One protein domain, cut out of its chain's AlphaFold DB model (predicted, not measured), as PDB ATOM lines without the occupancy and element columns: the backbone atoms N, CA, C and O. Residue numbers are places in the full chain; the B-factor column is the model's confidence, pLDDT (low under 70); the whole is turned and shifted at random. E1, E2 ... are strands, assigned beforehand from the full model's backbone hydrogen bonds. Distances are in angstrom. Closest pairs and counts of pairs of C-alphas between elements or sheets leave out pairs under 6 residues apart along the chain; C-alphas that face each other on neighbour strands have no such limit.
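AT A GLANCE: This is residues 38 to 124 of the 130 residues of the protein "Hypothetical protein" of Spirometra erinaceieuropaei (UniProt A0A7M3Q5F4). A three-strand antiparallel slab, E3 - E4 - E7, makes the body; the hairpin E5 and E6 lies partly over one of its faces, and a second hairpin, E1 and E2, extends beyond E3. The loop between E1 and E2 makes an arm, of which residues 44 to 50 stick out; at the other end of the body the links E4 to E5 and E6 to E7 run side by side, paired at residues 87 to 88 and 113 to 114. The printed part has 87 residues, no named helix and seven named strands, E1 to E7 along the chain; the class is all strand, though under half of the residues, 38, are in named elements. It is only just loose, close to compact, with a radius of gyration of the C-alphas of 14.5 A, and elongated, spanning 45 by 26 by 20 A.

HOW THE PARTS SIT: E4, residues 76 to 81, is the inner strand of its sheet. E3, residues 65 to 70, is an edge strand, antiparallel to E4 at 152 degrees, with N 66 and O 80 at 2.9 A; E3 and E4 form a hairpin. E7, residues 119 to 123, is the other edge strand, antiparallel to E4 at 155 degrees, with N 120 and O 79 at 2.8 A. Residues 61 to 62 pair antiparallel with residues 65 to 66 of E3. E5, residues 93 to 98, and E6, residues 103 to 108, form an antiparallel hairpin at 167 degrees, with N 94 and O 107 at 2.8 A. The closest C-alphas of E6 and E7 are those of Tyr 107 and Ala 122, 7.5 A apart. E4 and E5 are only just apart, at 8.4 A. E1, residues 38 to 41, and E2, residues 54 to 58, form an antiparallel hairpin at 145 degrees, with N 39 and O 56 at 3.0 A. The closest C-alphas of E1 and E3 are those of Cys 38 and Cys 70, 6.9 A apart. E1 and E5 are near each other, with 6 pairs of C-alphas within 10 A.

IN THESE COORDINATES: E4 measures 16.8 A from first to last C-alpha, starting at C-alpha 76 (265.658, 158.779, 132.878). E3 measures 14.3 A and E7 13.3 A, E7 ending at C-alpha 123 (263.975, 155.799, 130.188). E6 measures 16.4 A and E5 15.8 A. E2 measures 12.5 A and E1 9.9 A, E1 beginning at C-alpha 38 (260.997, 167.602, 139.660).

THE WHOLE: The C-alphas farthest apart, those of Lys 45 and Asn 85, are separated by 44.8 A. The printed part has no cut. The links E1 to E2 and E4 to E5 are long, with 12 and 11 residues. Mean pLDDT of the printed part is 79.7; residues 38 to 60 are under 70.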
ATOM      1  N   CYS A  38     259.593 167.415 139.306       49.91
ATOM      2  CA  CYS A  38     260.997 167.602 139.660       49.91
ATOM      3  C   CYS A  38     261.593 168.630 138.692       49.91
ATOM      4  O   CYS A  38     261.470 168.485 137.476       49.91
ATOM      5  N   ASN A  39     262.225 169.677 139.221       60.28
ATOM      6  CA  ASN A  39     262.831 170.735 138.413       60.28
ATOM      7  C   ASN A  39     264.331 170.823 138.690       60.28
ATOM      8  O   ASN A  39     264.753 170.898 139.846       60.28
ATOM      9  N   TYR A  40     265.136 170.865 137.625       58.34
ATOM     10  CA  TYR A  40     266.554 171.190 137.719       58.34
ATOM     11  C   TYR A  40     266.729 172.704 137.571       58.34
ATOM     12  O   TYR A  40     266.359 173.298 136.561       58.34
ATOM     13  N   LYS A  41     267.307 173.349 138.586       56.38
ATOM     14  CA  LYS A  41     267.816 174.717 138.462       56.38
ATOM     15  C   LYS A  41     269.318 174.617 138.222       56.38
ATOM     16  O   LYS A  41     270.062 174.322 139.153       56.38
ATOM     17  N   LEU A  42     269.763 174.813 136.978       52.19
ATOM     18  CA  LEU A  42     271.178 175.102 136.738       52.19
ATOM     19  C   LEU A  42     271.439 176.525 137.236       52.19
ATOM     20  O   LEU A  42     270.799 177.453 136.749       52.19
ATOM     21  N   ASP A  43     272.359 176.693 138.185       52.66
ATOM     22  CA  ASP A  43     272.914 178.009 138.507       52.66
ATOM     23  C   ASP A  43     274.091 178.289 137.553       52.66
ATOM     24  O   ASP A  43     275.142 177.646 137.671       52.66
ATOM     25  N   PRO A  44     273.958 179.226 136.592       51.25
ATOM     26  CA  PRO A  44     275.011 179.512 135.620       51.25
ATOM     27  C   PRO A  44     276.283 180.107 136.245       51.25
ATOM     28  O   PRO A  44     277.315 180.161 135.578       51.25
ATOM     29  N   LYS A  45     276.249 180.568 137.505       53.88
ATOM     30  CA  LYS A  45     277.408 181.194 138.167       53.88
ATOM     31  C   LYS A  45     278.399 180.188 138.760       53.88
ATOM     32  O   LYS A  45     279.514 180.577 139.100       53.88
ATOM     33  N   ASN A  46     278.045 178.902 138.818       46.00
ATOM     34  CA  ASN A  46     278.834 177.858 139.483       46.00
ATOM     35  C   ASN A  46     279.376 176.766 138.539       46.00
ATOM     36  O   ASN A  46     279.793 175.709 139.000       46.00
ATOM     37  N   MET A  47     279.468 177.027 137.228       48.22
ATOM     38  CA  MET A  47     279.880 176.042 136.204       48.22
ATOM     39  C   MET A  47     281.265 175.382 136.397       48.22
ATOM     40  O   MET A  47     281.596 174.462 135.654       48.22
ATOM     41  N   ARG A  48     282.087 175.823 137.360       46.84
ATOM     42  CA  ARG A  48     283.436 175.277 137.604       46.84
ATOM     43  C   ARG A  48     283.569 174.426 138.873       46.84
ATOM     44  O   ARG A  48     284.627 173.843 139.080       46.84
ATOM     45  N   ALA A  49     282.537 174.315 139.703       40.88
ATOM     46  CA  ALA A  49     282.583 173.482 140.902       40.88
ATOM     47  C   ALA A  49     281.315 172.635 140.960       40.88
ATOM     48  O   ALA A  49     280.242 173.193 141.138       40.88
ATOM     49  N   GLU A  50     281.484 171.327 140.736       42.88
ATOM     50  CA  GLU A  50     280.519 170.235 140.926       42.88
ATOM     51  C   GLU A  50     279.063 170.569 140.571       42.88
ATOM     52  O   GLU A  50     278.364 171.249 141.318       42.88
ATOM     53  N   LEU A  51     278.593 170.017 139.443       44.53
ATOM     54  CA  LEU A  51     277.199 170.009 138.979       44.53
ATOM     55  C   LEU A  51     276.258 169.347 140.008       44.53
ATOM     56  O   LEU A  51     275.658 168.307 139.761       44.53
ATOM     57  N   THR A  52     276.092 169.953 141.173       42.91
ATOM     58  CA  THR A  52     275.068 169.629 142.155       42.91
ATOM     59  C   THR A  52     273.857 170.481 141.813       42.91
ATOM     60  O   THR A  52     273.479 171.407 142.531       42.91
ATOM     61  N   ALA A  53     273.261 170.203 140.648       53.44
ATOM     62  CA  ALA A  53     271.947 170.734 140.320       53.44
ATOM     63  C   ALA A  53     271.011 170.350 141.475       53.44
ATOM     64  O   ALA A  53     270.737 169.172 141.698       53.44
ATOM     65  N   ARG A  54     270.577 171.335 142.268       54.62
ATOM     66  CA  ARG A  54     269.616 171.095 143.343       54.62
ATOM     67  C   ARG A  54     268.279 170.790 142.689       54.62
ATOM     68  O   ARG A  54     267.587 171.702 142.237       54.62
ATOM     69  N   THR A  55     267.942 169.510 142.610       59.53
ATOM     70  CA  THR A  55     266.614 169.065 142.194       59.53
ATOM     71  C   THR A  55     265.614 169.539 143.241       59.53
ATOM     72  O   THR A  55     265.699 169.152 144.405       59.53
ATOM     73  N   GLN A  56     264.700 170.427 142.852       60.38
ATOM     74  CA  GLN A  56     263.561 170.788 143.693       60.38
ATOM     75  C   GLN A  56     262.409 169.851 143.351       60.38
ATOM     76  O   GLN A  56     262.015 169.750 142.186       60.38
ATOM     77  N   PHE A  57     261.916 169.146 144.364       64.19
ATOM     78  CA  PHE A  57     260.769 168.258 144.263       64.19
ATOM     79  C   PHE A  57     259.565 168.958 144.886       64.19
ATOM     80  O   PHE A  57     259.541 169.172 146.095       64.19
ATOM     81  N   ASP A  58     258.571 169.286 144.067       59.94
ATOM     82  CA  ASP A  58     257.274 169.758 144.547       59.94
ATOM     83  C   ASP A  58     256.250 168.649 144.295       59.94
ATOM     84  O   ASP A  58     256.069 168.218 143.151       59.94
ATOM     85  N   LYS A  59     255.593 168.186 145.371       61.56
ATOM     86  CA  LYS A  59     254.577 167.115 145.351       61.56
ATOM     87  C   LYS A  59     255.054 165.886 144.564       61.56
ATOM     88  O   LYS A  59     254.513 165.562 143.519       61.56
ATOM     89  N   SER A  60     256.089 165.205 145.048       68.81
ATOM     90  CA  SER A  60     256.746 164.094 144.341       68.81
ATOM     91  C   SER A  60     256.121 162.713 144.574       68.81
ATOM     92  O   SER A  60     256.765 161.718 144.257       68.81
ATOM     93  N   TYR A  61     254.898 162.621 145.111       79.38
ATOM     94  CA  TYR A  61     254.215 161.349 145.368       79.38
ATOM     95  C   TYR A  61     252.759 161.325 144.879       79.38
ATOM     96  O   TYR A  61     252.017 162.292 145.047       79.38
ATOM     97  N   LYS A  62     252.336 160.188 144.316       83.19
ATOM     98  CA  LYS A  62     250.937 159.851 144.008       83.19
ATOM     99  C   LYS A  62     250.615 158.509 144.657       83.19
ATOM    100  O   LYS A  62     251.058 157.461 144.185       83.19
ATOM    101  N   GLY A  63     249.848 158.538 145.746       88.06
ATOM    102  CA  GLY A  63     249.620 157.349 146.569       88.06
ATOM    103  C   GLY A  63     250.946 156.788 147.093       88.06
ATOM    104  O   GLY A  63     251.724 157.517 147.701       88.06
ATOM    105  N   ASN A  64     251.212 155.511 146.816       93.38
ATOM    106  CA  ASN A  64     252.435 154.823 147.232       93.38
ATOM    107  C   ASN A  64     253.651 155.102 146.331       93.38
ATOM    108  O   ASN A  64     254.768 154.740 146.703       93.38
ATOM    109  N   ILE A  65     253.460 155.720 145.161       93.38
ATOM    110  CA  ILE A  65     254.527 155.927 144.177       93.38
ATOM    111  C   ILE A  65     255.178 157.297 144.371       93.38
ATOM    112  O   ILE A  65     254.485 158.312 144.294       93.38
ATOM    113  N   SER A  66     256.497 157.336 144.577       91.75
ATOM    114  CA  SER A  66     257.316 158.557 144.602       91.75
ATOM    115  C   SER A  66     258.233 158.674 143.388       91.75
ATOM    116  O   SER A  66     258.583 157.675 142.762       91.75
ATOM    117  N   ILE A  67     258.649 159.902 143.076       89.25
ATOM    118  CA  ILE A  67     259.822 160.186 142.242       89.25
ATOM    119  C   ILE A  67     261.037 160.311 143.162       89.25
ATOM    120  O   ILE A  67     261.078 161.219 143.993       89.25
ATOM    121  N   ASP A  68     262.030 159.449 142.966       88.56
ATOM    122  CA  ASP A  68     263.245 159.418 143.788       88.56
ATOM    123  C   ASP A  68     264.419 160.116 143.095       88.56
ATOM    124  O   ASP A  68     265.199 160.822 143.730       88.56
ATOM    125  N   GLU A  69     264.535 159.954 141.775       86.69
ATOM    126  CA  GLU A  69     265.631 160.530 140.999       86.69
ATOM    127  C   GLU A  69     265.139 161.030 139.643       86.69
ATOM    128  O   GLU A  69     264.394 160.352 138.935       86.69
ATOM    129  N   CYS A  70     265.622 162.201 139.245       84.38
ATOM    130  CA  CYS A  70     265.498 162.707 137.889       84.38
ATOM    131  C   CYS A  70     266.906 162.937 137.345       84.38
ATOM    132  O   CYS A  70     267.652 163.748 137.895       84.38
ATOM    133  N   SER A  71     267.276 162.243 136.266       83.62
ATOM    134  CA  SER A  71     268.612 162.389 135.686       83.62
ATOM    135  C   SER A  71     268.834 163.840 135.214       83.62
ATOM    136  O   SER A  71     267.951 164.366 134.517       83.62
ATOM    137  N   PRO A  72     269.984 164.478 135.509       76.31
ATOM    138  CA  PRO A  72     270.260 165.863 135.107       76.31
ATOM    139  C   PRO A  72     270.231 166.087 133.589       76.31
ATOM    140  O   PRO A  72     269.788 167.128 133.119       76.31
ATOM    141  N   ASP A  73     270.656 165.085 132.819       78.12
ATOM    142  CA  ASP A  73     270.628 165.087 131.349       78.12
ATOM    143  C   ASP A  73     269.261 164.715 130.754       78.12
ATOM    144  O   ASP A  73     269.041 164.792 129.549       78.12
ATOM    145  N   GLY A  74     268.327 164.311 131.608       78.56
ATOM    146  CA  GLY A  74     266.967 163.974 131.245       78.56
ATOM    147  C   GLY A  74     266.722 162.642 130.570       78.56
ATOM    148  O   GLY A  74     265.612 162.431 130.086       78.56
ATOM    149  N   ARG A  75     267.702 161.740 130.568       85.06
ATOM    150  CA  ARG A  75     267.559 160.413 129.965       85.06
ATOM    151  C   ARG A  75     266.664 159.467 130.755       85.06
ATOM    152  O   ARG A  75     266.129 158.540 130.153       85.06
ATOM    153  N   PHE A  76     266.503 159.649 132.064       88.25
ATOM    154  CA  PHE A  76     265.658 158.779 132.878       88.25
ATOM    155  C   PHE A  76     265.058 159.460 134.113       88.25
ATOM    156  O   PHE A  76     265.510 160.509 134.581       88.25
ATOM    157  N   VAL A  77     264.043 158.803 134.666       90.19
ATOM    158  CA  VAL A  77     263.478 159.068 135.992       90.19
ATOM    159  C   VAL A  77     263.417 157.748 136.756       90.19
ATOM    160  O   VAL A  77     263.150 156.702 136.162       90.19
ATOM    161  N   VAL A  78     263.681 157.776 138.059       91.88
ATOM    162  CA  VAL A  78     263.478 156.637 138.962       91.88
ATOM    163  C   VAL A  78     262.252 156.908 139.817       91.88
ATOM    164  O   VAL A  78     262.159 157.952 140.464       91.88
ATOM    165  N   ILE A  79     261.326 155.955 139.807       93.50
ATOM    166  CA  ILE A  79     260.165 155.935 140.693       93.50
ATOM    167  C   ILE A  79     260.290 154.802 141.703       93.50
ATOM    168  O   ILE A  79     260.873 153.761 141.389       93.50
ATOM    169  N   THR A  80     259.692 154.974 142.875       94.88
ATOM    170  CA  THR A  80     259.695 153.971 143.946       94.88
ATOM    171  C   THR A  80     258.291 153.739 144.474       94.88
ATOM    172  O   THR A  80     257.541 154.680 144.713       94.88
ATOM    173  N   ASN A  81     257.934 152.470 144.665       96.25
ATOM    174  CA  ASN A  81     256.728 152.072 145.375       96.25
ATOM    175  C   ASN A  81     257.068 151.941 146.862       96.25
ATOM    176  O   ASN A  81     257.646 150.947 147.296       96.25
ATOM    177  N   ASN A  82     256.686 152.940 147.651       95.62
ATOM    178  CA  ASN A  82     256.874 152.960 149.100       95.62
ATOM    179  C   ASN A  82     255.782 152.193 149.858       95.62
ATOM    180  O   ASN A  82     255.841 152.102 151.085       95.62
ATOM    181  N   GLY A  83     254.788 151.649 149.161       95.06
ATOM    182  CA  GLY A  83     253.695 150.881 149.735       95.06
ATOM    183  C   GLY A  83     254.101 149.469 150.147       95.06
ATOM    184  O   GLY A  83     255.235 149.024 149.958       95.06
ATOM    185  N   ASN A  84     253.133 148.755 150.718       97.62
ATOM    186  CA  ASN A  84     253.262 147.341 151.086       97.62
ATOM    187  C   ASN A  84     252.574 146.406 150.074       97.62
ATOM    188  O   ASN A  84     252.680 145.191 150.204       97.62
ATOM    189  N   ASN A  85     251.899 146.966 149.064       96.88
ATOM    190  CA  ASN A  85     251.157 146.231 148.042       96.88
ATOM    191  C   ASN A  85     251.780 146.436 146.658       96.88
ATOM    192  O   ASN A  85     252.506 147.408 146.426       96.88
ATOM    193  N   VAL A  86     251.499 145.503 145.749       97.00
ATOM    194  CA  VAL A  86     251.826 145.664 144.330       97.00
ATOM    195  C   VAL A  86     250.965 146.791 143.767       97.00
ATOM    196  O   VAL A  86     249.752 146.794 143.959       97.00
ATOM    197  N   GLU A  87     251.590 147.726 143.064       95.25
ATOM    198  CA  GLU A  87     250.906 148.813 142.365       95.25
ATOM    199  C   GLU A  87     250.838 148.486 140.872       95.25
ATOM    200  O   GLU A  87     251.853 148.119 140.270       95.25
ATOM    201  N   ASN A  88     249.656 148.613 140.268       94.00
ATOM    202  CA  ASN A  88     249.518 148.512 138.820       94.00
ATOM    203  C   ASN A  88     249.793 149.881 138.190       94.00
ATOM    204  O   ASN A  88     249.102 150.856 138.488       94.00
ATOM    205  N   LEU A  89     250.807 149.942 137.327       92.12
ATOM    206  CA  LEU A  89     251.167 151.165 136.620       92.12
ATOM    207  C   LEU A  89     250.488 151.294 135.255       92.12
ATOM    208  O   LEU A  89     250.745 152.279 134.575       92.12
ATOM    209  N   ASP A  90     249.637 150.354 134.842       90.75
ATOM    210  CA  ASP A  90     248.970 150.443 133.543       90.75
ATOM    211  C   ASP A  90     248.235 151.785 133.368       90.75
ATOM    212  O   ASP A  90     247.530 152.265 134.260       90.75
ATOM    213  N   GLY A  91     248.487 152.447 132.239       87.19
ATOM    214  CA  GLY A  91     247.953 153.772 131.925       87.19
ATOM    215  C   GLY A  91     248.628 154.954 132.636       87.19
ATOM    216  O   GLY A  91     248.367 156.105 132.270       87.19
ATOM    217  N   TRP A  92     249.529 154.726 133.598       90.62
ATOM    218  CA  TRP A  92     250.302 155.809 134.213       90.62
ATOM    219  C   TRP A  92     251.260 156.435 133.202       90.62
ATOM    220  O   TRP A  92     251.810 155.764 132.325       90.62
ATOM    221  N   ARG A  93     251.512 157.741 133.353       89.00
ATOM    222  CA  ARG A  93     252.415 158.486 132.470       89.00
ATOM    223  C   ARG A  93     253.384 159.359 133.248       89.00
ATOM    224  O   ARG A  93     252.985 160.090 134.149       89.00
ATOM    225  N   ILE A  94     254.646 159.347 132.834       88.06
ATOM    226  CA  ILE A  94     255.627 160.371 133.192       88.06
ATOM    227  C   ILE A  94     255.618 161.412 132.080       88.06
ATOM    228  O   ILE A  94     255.857 161.095 130.914       88.06
ATOM    229  N   VAL A  95     255.344 162.661 132.448       86.56
ATOM    230  CA  VAL A  95     255.366 163.803 131.532       86.56
ATOM    231  C   VAL A  95     256.533 164.696 131.912       86.56
ATOM    232  O   VAL A  95     256.523 165.340 132.958       86.56
ATOM    233  N   ARG A  96     257.544 164.756 131.049       84.44
ATOM    234  CA  ARG A  96     258.672 165.673 131.203       84.44
ATOM    235  C   ARG A  96     258.418 166.909 130.356       84.44
ATOM    236  O   ARG A  96     258.409 166.827 129.129       84.44
ATOM    237  N   ASN A  97     258.244 168.044 131.021       83.19
ATOM    238  CA  ASN A  97     258.148 169.347 130.382       83.19
ATOM    239  C   ASN A  97     259.511 170.050 130.449       83.19
ATOM    240  O   ASN A  97     260.017 170.320 131.536       83.19
ATOM    241  N   VAL A  98     260.108 170.318 129.291       81.88
ATOM    242  CA  VAL A  98     261.393 171.007 129.163       81.88
ATOM    243  C   VAL A  98     261.153 172.430 128.667       81.88
ATOM    244  O   VAL A  98     260.411 172.651 127.709       81.88
ATOM    245  N   GLU A  99     261.806 173.391 129.329       81.12
ATOM    246  CA  GLU A  99     261.784 174.818 128.977       81.12
ATOM    247  C   GLU A  99     260.368 175.381 128.759       81.12
ATOM    248  O   GLU A  99     260.112 176.081 127.782       81.12
ATOM    249  N   HIS A 100     259.440 175.088 129.674       80.44
ATOM    250  CA  HIS A 100     258.063 175.603 129.638       80.44
ATOM    251  C   HIS A 100     257.316 175.285 128.332       80.44
ATOM    252  O   HIS A 100     256.651 176.137 127.749       80.44
ATOM    253  N   GLY A 101     257.398 174.034 127.889       78.56
ATOM    254  CA  GLY A 101     256.603 173.506 126.788       78.56
ATOM    255  C   GLY A 101     257.324 173.477 125.451       78.56
ATOM    256  O   GLY A 101     256.760 172.952 124.495       78.56
ATOM    257  N   LYS A 102     258.576 173.951 125.369       83.06
ATOM    258  CA  LYS A 102     259.372 173.808 124.140       83.06
ATOM    259  C   LYS A 102     259.552 172.349 123.737       83.06
ATOM    260  O   LYS A 102     259.630 172.048 122.551       83.06
ATOM    261  N   GLN A 103     259.603 171.450 124.717       82.50
ATOM    262  CA  GLN A 103     259.608 170.019 124.466       82.50
ATOM    263  C   GLN A 103     258.856 169.280 125.573       82.50
ATOM    264  O   GLN A 103     259.151 169.436 126.758       82.50
ATOM    265  N   ILE A 104     257.896 168.445 125.172       85.00
ATOM    266  CA  ILE A 104     257.150 167.556 126.063       85.00
ATOM    267  C   ILE A 104     257.478 166.113 125.691       85.00
ATOM    268  O   ILE A 104     257.194 165.682 124.577       85.00
ATOM    269  N   ILE A 105     258.056 165.364 126.628       85.88
ATOM    270  CA  ILE A 105     258.307 163.926 126.476       85.88
ATOM    271  C   ILE A 105     257.309 163.180 127.352       85.88
ATOM    272  O   ILE A 105     257.108 163.540 128.515       85.88
ATOM    273  N   ARG A 106     256.680 162.141 126.799       87.81
ATOM    274  CA  ARG A 106     255.723 161.294 127.511       87.81
ATOM    275  C   ARG A 106     256.221 159.860 127.501       87.81
ATOM    276  O   ARG A 106     256.481 159.312 126.439       87.81
ATOM    277  N   TYR A 107     256.315 159.269 128.682       88.00
ATOM    278  CA  TYR A 107     256.544 157.843 128.855       88.00
ATOM    279  C   TYR A 107     255.300 157.244 129.493       88.00
ATOM    280  O   TYR A 107     254.877 157.715 130.548       88.00
ATOM    281  N   THR A 108     254.714 156.238 128.853       90.06
ATOM    282  CA  THR A 108     253.518 155.549 129.350       90.06
ATOM    283  C   THR A 108     253.921 154.157 129.804       90.06
ATOM    284  O   THR A 108     254.602 153.440 129.074       90.06
ATOM    285  N   PHE A 109     253.518 153.780 131.011       89.75
ATOM    286  CA  PHE A 109     253.653 152.407 131.475       89.75
ATOM    287  C   PHE A 109     252.552 151.556 130.822       89.75
ATOM    288  O   PHE A 109     251.393 151.965 130.808       89.75
ATOM    289  N   GLY A 110     252.921 150.395 130.274       88.44
ATOM    290  CA  GLY A 110     251.949 149.353 129.915       88.44
ATOM    291  C   GLY A 110     251.559 148.525 131.140       88.44
ATOM    292  O   GLY A 110     251.842 148.941 132.267       88.44
ATOM    293  N   ASP A 111     251.026 147.319 130.925       89.88
ATOM    294  CA  ASP A 111     250.689 146.348 131.979       89.88
ATOM    295  C   ASP A 111     251.935 145.904 132.765       89.88
ATOM    296  O   ASP A 111     252.593 144.902 132.478       89.88
ATOM    297  N   THR A 112     252.337 146.746 133.716       88.25
ATOM    298  CA  THR A 112     253.622 146.644 134.396       88.25
ATOM    299  C   THR A 112     253.408 146.738 135.902       88.25
ATOM    300  O   THR A 112     253.404 147.844 136.457       88.25
ATOM    301  N   PRO A 113     253.306 145.603 136.614       93.06
ATOM    302  CA  PRO A 113     253.189 145.626 138.062       93.06
ATOM    303  C   PRO A 113     254.474 146.174 138.688       93.06
ATOM    304  O   PRO A 113     255.584 145.940 138.194       93.06
ATOM    305  N   MET A 114     254.336 146.908 139.784       95.50
ATOM    306  CA  MET A 114     255.446 147.433 140.567       95.50
ATOM    307  C   MET A 114     255.377 146.875 141.984       95.50
ATOM    308  O   MET A 114     254.445 147.156 142.736       95.50
ATOM    309  N   LEU A 115     256.369 146.061 142.345       97.69
ATOM    310  CA  LEU A 115     256.394 145.358 143.625       97.69
ATOM    311  C   LEU A 115     256.503 146.338 144.811       97.69
ATOM    312  O   LEU A 115     257.060 147.430 144.648       97.69
ATOM    313  N   PRO A 116     256.022 145.952 146.005       97.62
ATOM    314  CA  PRO A 116     256.220 146.731 147.221       97.62
ATOM    315  C   PRO A 116     257.701 147.002 147.479       97.62
ATOM    316  O   PRO A 116     258.537 146.124 147.254       97.62
ATOM    317  N   LYS A 117     258.018 148.190 148.000       96.50
ATOM    318  CA  LYS A 117     259.382 148.588 148.394       96.50
ATOM    319  C   LYS A 117     260.421 148.423 147.276       96.50
ATOM    320  O   LYS A 117     261.591 148.170 147.549       96.50
ATOM    321  N   SER A 118     259.994 148.541 146.018       96.94
ATOM    322  CA  SER A 118     260.861 148.411 144.846       96.94
ATOM    323  C   SER A 118     260.968 149.729 144.090       96.94
ATOM    324  O   SER A 118     260.074 150.573 144.173       96.94
ATOM    325  N   SER A 119     262.049 149.881 143.327       95.75
ATOM    326  CA  SER A 119     262.284 151.034 142.459       95.75
ATOM    327  C   SER A 119     262.347 150.604 140.998       95.75
ATOM    328  O   SER A 119     262.793 149.502 140.671       95.75
ATOM    329  N   ARG A 120     261.926 151.491 140.097       93.88
ATOM    330  CA  ARG A 120     261.967 151.279 138.650       93.88
ATOM    331  C   ARG A 120     262.502 152.515 137.947       93.88
ATOM    332  O   ARG A 120     262.076 153.633 138.217       93.88
ATOM    333  N   LYS A 121     263.404 152.287 136.994       93.31
ATOM    334  CA  LYS A 121     263.926 153.311 136.092       93.31
ATOM    335  C   LYS A 121     263.090 153.350 134.815       93.31
ATOM    336  O   LYS A 121     262.977 152.337 134.132       93.31
ATOM    337  N   ALA A 122     262.538 154.513 134.496       90.62
ATOM    338  CA  ALA A 122     261.869 154.800 133.235       90.62
ATOM    339  C   ALA A 122     262.802 155.630 132.346       90.62
ATOM    340  O   ALA A 122     263.205 156.735 132.721       90.62
ATOM    341  N   SER A 123     263.159 155.096 131.181       89.75
ATOM    342  CA  SER A 123     263.975 155.799 130.188       89.75
ATOM    343  C   SER A 123     263.104 156.770 129.392       89.75
ATOM    344  O   SER A 123     262.108 156.369 128.799       89.75
ATOM    345  N   LEU A 124     263.492 158.043 129.361       85.00
ATOM    346  CA  LEU A 124     262.776 159.133 128.687       85.00
ATOM    347  C   LEU A 124     263.462 159.549 127.377       85.00
ATOM    348  O   LEU A 124     263.426 160.715 126.981       85.00
TER     349      LEU A 124